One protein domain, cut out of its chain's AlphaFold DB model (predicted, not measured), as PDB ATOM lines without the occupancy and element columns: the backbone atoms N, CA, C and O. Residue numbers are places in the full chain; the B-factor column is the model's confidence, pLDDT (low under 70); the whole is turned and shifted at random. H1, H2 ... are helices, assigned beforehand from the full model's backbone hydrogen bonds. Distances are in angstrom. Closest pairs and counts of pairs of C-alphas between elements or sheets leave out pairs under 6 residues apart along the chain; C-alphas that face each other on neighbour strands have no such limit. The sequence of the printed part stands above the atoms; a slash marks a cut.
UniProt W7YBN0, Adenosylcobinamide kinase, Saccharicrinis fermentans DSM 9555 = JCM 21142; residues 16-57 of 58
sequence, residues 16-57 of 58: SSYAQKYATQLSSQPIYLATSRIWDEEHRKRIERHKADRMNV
ATOM      1  N   SER A  16      16.293   9.554   1.339       90.25
ATOM      2  CA  SER A  16      16.422  10.117  -0.009       90.25
ATOM      3  C   SER A  16      16.483   9.022  -1.073       90.25
ATOM      4  O   SER A  16      15.874   9.165  -2.128       90.25
ATOM      5  N   SER A  17      17.161   7.909  -0.776       91.38
ATOM      6  CA  SER A  17      17.237   6.750  -1.669       91.38
ATOM      7  C   SER A  17      15.882   6.054  -1.804       91.38
ATOM      8  O   SER A  17      15.494   5.687  -2.910       91.38
ATOM      9  N   TYR A  18      15.140   5.899  -0.702       95.12
ATOM     10  CA  TYR A  18      13.782   5.352  -0.742       95.12
ATOM     11  C   TYR A  18      12.827   6.265  -1.527       95.12
ATOM     12  O   TYR A  18      12.130   5.790  -2.418       95.12
ATOM     13  N   ALA A  19      12.859   7.576  -1.267       94.00
ATOM     14  CA  ALA A  19      12.047   8.566  -1.974       94.00
ATOM     15  C   ALA A  19      12.312   8.566  -3.485       94.00
ATOM     16  O   ALA A  19      11.374   8.648  -4.270       94.00
ATOM     17  N   GLN A  20      13.577   8.422  -3.892       92.00
ATOM     18  CA  GLN A  20      13.945   8.300  -5.299       92.00
ATOM     19  C   GLN A  20      13.354   7.036  -5.933       92.00
ATOM     20  O   GLN A  20      12.705   7.150  -6.966       92.00
ATOM     21  N   LYS A  21      13.513   5.865  -5.297       93.19
ATOM     22  CA  LYS A  21      12.934   4.602  -5.792       93.19
ATOM     23  C   LYS A  21      11.411   4.673  -5.907       93.19
ATOM     24  O   LYS A  21      10.846   4.234  -6.903       93.19
ATOM     25  N   TYR A  22      10.755   5.249  -4.903       94.88
ATOM     26  CA  TYR A  22       9.309   5.428  -4.904       94.88
ATOM     27  C   TYR A  22       8.855   6.375  -6.024       94.88
ATOM     28  O   TYR A  22       7.941   6.047  -6.771       94.88
ATOM     29  N   ALA A  23       9.541   7.506  -6.220       93.56
ATOM     30  CA  ALA A  23       9.232   8.437  -7.304       93.56
ATOM     31  C   ALA A  23       9.382   7.790  -8.693       93.56
ATOM     32  O   ALA A  23       8.514   7.982  -9.541       93.56
ATOM     33  N   THR A  24      10.422   6.974  -8.905       92.44
ATOM     34  CA  THR A  24      10.641   6.259 -10.178       92.44
ATOM     35  C   THR A  24       9.604   5.168 -10.459       92.44
ATOM     36  O   THR A  24       9.392   4.811 -11.611       92.44
ATOM     37  N   GLN A  25       8.933   4.640  -9.429       93.94
ATOM     38  CA  GLN A  25       7.805   3.717  -9.614       93.94
ATOM     39  C   GLN A  25       6.530   4.441 -10.071       93.94
ATOM     40  O   GLN A  25       5.671   3.822 -10.691       93.94
ATOM     41  N   LEU A  26       6.399   5.734  -9.756       93.38
ATOM     42  CA  LEU A  26       5.236   6.550 -10.114       93.38
ATOM     43  C   LEU A  26       5.401   7.267 -11.461       93.38
ATOM     44  O   LEU A  26       4.409   7.562 -12.121       93.38
ATOM     45  N   SER A  27       6.637   7.583 -11.854       92.38
ATOM     46  CA  SER A  27       6.953   8.261 -13.112       92.38
ATOM     47  C   SER A  27       8.352   7.889 -13.590       92.38
ATOM     48  O   SER A  27       9.291   7.859 -12.798       92.38
ATOM     49  N   SER A  28       8.509   7.688 -14.899       89.25
ATOM     50  CA  SER A  28       9.817   7.513 -15.542       89.25
ATOM     51  C   SER A  28      10.635   8.809 -15.603       89.25
ATOM     52  O   SER A  28      11.841   8.759 -15.810       89.25
ATOM     53  N   GLN A  29      10.003   9.971 -15.408       89.69
ATOM     54  CA  GLN A  29      10.655  11.285 -15.445       89.69
ATOM     55  C   GLN A  29      10.227  12.149 -14.245       89.69
ATOM     56  O   GLN A  29       9.475  13.115 -14.396       89.69
ATOM     57  N   PRO A  30      10.644  11.800 -13.014       92.19
ATOM     58  CA  PRO A  30      10.297  12.573 -11.829       92.19
ATOM     59  C   PRO A  30      11.056  13.907 -11.782       92.19
ATOM     60  O   PRO A  30      12.258  13.980 -12.041       92.19
ATOM     61  N   ILE A  31      10.362  14.970 -11.373       91.38
ATOM     62  CA  ILE A  31      10.980  16.277 -11.122       91.38
ATOM     63  C   ILE A  31      11.524  16.301  -9.692       91.38
ATOM     64  O   ILE A  31      10.791  16.083  -8.727       91.38
ATOM     65  N   TYR A  32      12.811  16.617  -9.548       90.19
ATOM     66  CA  TYR A  32      13.458  16.778  -8.247       90.19
ATOM     67  C   TYR A  32      13.598  18.257  -7.890       90.19
ATOM     68  O   TYR A  32      14.322  18.992  -8.559       90.19
ATOM     69  N   LEU A  33      12.980  18.672  -6.784       89.69
ATOM     70  CA  LEU A  33      13.108  20.021  -6.237       89.69
ATOM     71  C   LEU A  33      13.848  19.974  -4.896       89.69
ATOM     72  O   LEU A  33      13.410  19.308  -3.961       89.69
ATOM     73  N   ALA A  34      14.966  20.690  -4.799       86.62
ATOM     74  CA  ALA A  34      15.680  20.897  -3.543       86.62
ATOM     75  C   ALA A  34      15.488  22.346  -3.085       86.62
ATOM     76  O   ALA A  34      15.752  23.273  -3.844       86.62
ATOM     77  N   THR A  35      15.050  22.545  -1.841       85.56
ATOM     78  CA  THR A  35      14.825  23.881  -1.258       85.56
ATOM     79  C   THR A  35      16.007  24.389  -0.427       85.56
ATOM     80  O   THR A  35      16.018  25.540   0.002       85.56
ATOM     81  N   SER A  36      17.019  23.549  -0.182       83.19
ATOM     82  CA  SER A  36      18.193  23.913   0.614       83.19
ATOM     83  C   SER A  36      19.178  24.775  -0.173       83.19
ATOM     84  O   SER A  36      19.493  24.465  -1.322       83.19
ATOM     85  N   ARG A  37      19.761  25.782   0.486       83.94
ATOM     86  CA  ARG A  37      20.915  26.525  -0.041       83.94
ATOM     87  C   ARG A  37      22.172  25.645  -0.066       83.94
ATOM     88  O   ARG A  37      22.293  24.701   0.716       83.94
ATOM     89  N   ILE A  38      23.109  25.955  -0.962       83.81
ATOM     90  CA  ILE A  38      24.449  25.355  -0.952       83.81
ATOM     91  C   ILE A  38      25.239  26.060   0.150       83.81
ATOM     92  O   ILE A  38      25.367  27.281   0.122       83.81
ATOM     93  N   TRP A  39      25.716  25.294   1.127       81.88
ATOM     94  CA  TRP A  39      26.336  25.832   2.342       81.88
ATOM     95  C   TRP A  39      27.864  25.798   2.252       81.88
ATOM     96  O   TRP A  39      28.521  26.745   2.662       81.88
ATOM     97  N   ASP A  40      28.415  24.741   1.651       89.06
ATOM     98  CA  ASP A  40      29.851  24.522   1.495       89.06
ATOM     99  C   ASP A  40      30.156  23.639   0.263       89.06
ATOM    100  O   ASP A  40      29.261  23.219  -0.484       89.06
ATOM    101  N   GLU A  41      31.445  23.387   0.028       89.50
ATOM    102  CA  GLU A  41      31.944  22.571  -1.083       89.50
ATOM    103  C   GLU A  41      31.588  21.081  -0.943       89.50
ATOM    104  O   GLU A  41      31.317  20.417  -1.943       89.50
ATOM    105  N   GLU A  42      31.531  20.539   0.275       88.19
ATOM    106  CA  GLU A  42      31.142  19.140   0.492       88.19
ATOM    107  C   GLU A  42      29.666  18.926   0.122       88.19
ATOM    108  O   GLU A  42      29.306  17.979  -0.585       88.19
ATOM    109  N   HIS A  43      28.807  19.861   0.527       85.94
ATOM    110  CA  HIS A  43      27.397  19.887   0.185       85.94
ATOM    111  C   HIS A  43      27.204  20.002  -1.326       85.94
ATOM    112  O   HIS A  43      26.395  19.258  -1.889       85.94
ATOM    113  N   ARG A  44      27.979  20.870  -1.991       88.25
ATOM    114  CA  ARG A  44      27.986  20.993  -3.455       88.25
ATOM    115  C   ARG A  44      28.337  19.661  -4.117       88.25
ATOM    116  O   ARG A  44      27.563  19.180  -4.941       88.25
ATOM    117  N   LYS A  45      29.429  19.011  -3.704       90.50
ATOM    118  CA  LYS A  45      29.840  17.694  -4.229       90.50
ATOM    119  C   LYS A  45      28.765  16.630  -4.036       90.50
ATOM    120  O   LYS A  45      28.510  15.837  -4.941       90.50
ATOM    121  N   ARG A  46      28.091  16.624  -2.882       86.12
ATOM    122  CA  ARG A  46      26.980  15.701  -2.618       86.12
ATOM    123  C   ARG A  46      25.789  15.952  -3.546       86.12
ATOM    124  O   ARG A  46      25.185  14.990  -4.014       86.12
ATOM    125  N   ILE A  47      25.455  17.212  -3.829       87.12
ATOM    126  CA  ILE A  47      24.398  17.572  -4.786       87.12
ATOM    127  C   ILE A  47      24.762  17.102  -6.197       87.12
ATOM    128  O   ILE A  47      23.929  16.476  -6.848       87.12
ATOM    129  N   GLU A  48      25.988  17.355  -6.656       89.56
ATOM    130  CA  GLU A  48      26.427  16.937  -7.994       89.56
ATOM    131  C   GLU A  48      26.426  15.415  -8.146       89.56
ATOM    132  O   GLU A  48      25.904  14.895  -9.132       89.56
ATOM    133  N   ARG A  49      26.878  14.680  -7.121       87.88
ATOM    134  CA  ARG A  49      26.733  13.220  -7.083       87.88
ATOM    135  C   ARG A  49      25.269  12.794  -7.208       87.88
ATOM    136  O   ARG A  49      24.958  11.936  -8.021       87.88
ATOM    137  N   HIS A  50      24.361  13.418  -6.457       86.94
ATOM    138  CA  HIS A  50      22.934  13.104  -6.554       86.94
ATOM    139  C   HIS A  50      22.332  13.417  -7.927       86.94
ATOM    140  O   HIS A  50      21.438  12.696  -8.361       86.94
ATOM    141  N   LYS A  51      22.782  14.474  -8.613       86.06
ATOM    142  CA  LYS A  51      22.355  14.759  -9.990       86.06
ATOM    143  C   LYS A  51      22.836  13.669 -10.946       86.06
ATOM    144  O   LYS A  51      22.020  13.145 -11.697       86.06
ATOM    145  N   ALA A  52      24.112  13.290 -10.868       87.12
ATOM    146  CA  ALA A  52      24.683  12.225 -11.692       87.12
ATOM    147  C   ALA A  52      23.977  10.877 -11.461       87.12
ATOM    148  O   ALA A  52      23.566  10.226 -12.421       87.12
ATOM    149  N   ASP A  53      23.731  10.508 -10.197       83.12
ATOM    150  CA  ASP A  53      23.002   9.287  -9.823       83.12
ATOM    151  C   ASP A  53      21.579   9.246 -10.413       83.12
ATOM    152  O   ASP A  53      21.027   8.166 -10.591       83.12
ATOM    153  N   ARG A  54      20.964  10.404 -10.692       82.75
ATOM    154  CA  ARG A  54      19.609  10.521 -11.263       82.75
ATOM    155  C   ARG A  54      19.604  10.585 -12.787       82.75
ATOM    156  O   ARG A  54      18.666  10.086 -13.390       82.75
ATOM    157  N   MET A  55      20.633  11.170 -13.402       75.31
ATOM    158  CA  MET A  55      20.792  11.201 -14.863       75.31
ATOM    159  C   MET A  55      21.103   9.817 -15.450       75.31
ATOM    160  O   MET A  55      20.781   9.565 -16.604       75.31
ATOM    161  N   ASN A  56      21.685   8.920 -14.650       62.03
ATOM    162  CA  ASN A  56      21.986   7.541 -15.048       62.03
ATOM    163  C   ASN A  56      20.821   6.558 -14.828       62.03
ATOM    164  O   ASN A  56      20.987   5.364 -15.073       62.03
ATOM    165  N   VAL A  57      19.663   7.020 -14.344       57.59
ATOM    166  CA  VAL A  57      18.445   6.199 -14.281       57.59
ATOM    167  C   VAL A  57      17.754   6.311 -15.640       57.59
ATOM    168  O   VAL A  57      16.860   7.137 -15.816       57.59
TER     169      VAL A  57
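What this domain is: This is residues 16 to 57 of the 58 residues of the protein "Adenosylcobinamide kinase" of Saccharicrinis fermentans DSM 9555 = JCM 21142 (UniProt W7YBN0). This is an open, elongated loop of chain: the longest helix, H2, and a shorter one, H1, stand apart and point broadly the same way, and a long link runs from the end of H1 back past it to the start of H2. Residues 39 to 46, the last two residues of the link and the first six of H2, stick out at one end. The printed part has 42 residues with two named helices, H1 then H2, and no named strand; its class is all helix. It is only just loose, close to compact, with a radius of gyration of the C-alphas of 11.3 A and spans of 32 by 20 by 15 A.

Where its parts are: Find C-alpha 41 at (31.944, 22.571, -1.083); from there H2, residues 41 to 55, runs 21.1 A to C-alpha 55 at (20.792, 11.201, -14.863). Then look at C-alpha 16 at (16.422, 10.117, -0.009), where H1, residues 16 to 26, begins; it runs 15.5 A to C-alpha 26.

How they stand to each other: Compare the first and last C-alphas of H2 and then those of H1: x, y and z fall along both. The two helices are apart, with no C-alpha of the one within 8 A of the other. Between them, residues 27 to 40 make a long link of 14 residues. In H1 and H2 every O i to N i+4 pair is within hydrogen-bond range.

The domain as a whole: Look for the two C-alphas farthest apart at Leu 26 and Asp 40, 32.6 A from each other; those of Ser 16 and Val 57, the first and last printed, are 14.9 A apart. Residues 39 to 46, of which 41 to 46 belong to H2, stand free. The printed part has no cut. In the B-factor column the mean pLDDT of the printed part is 87.3, and residues 56 to 57 are under 70.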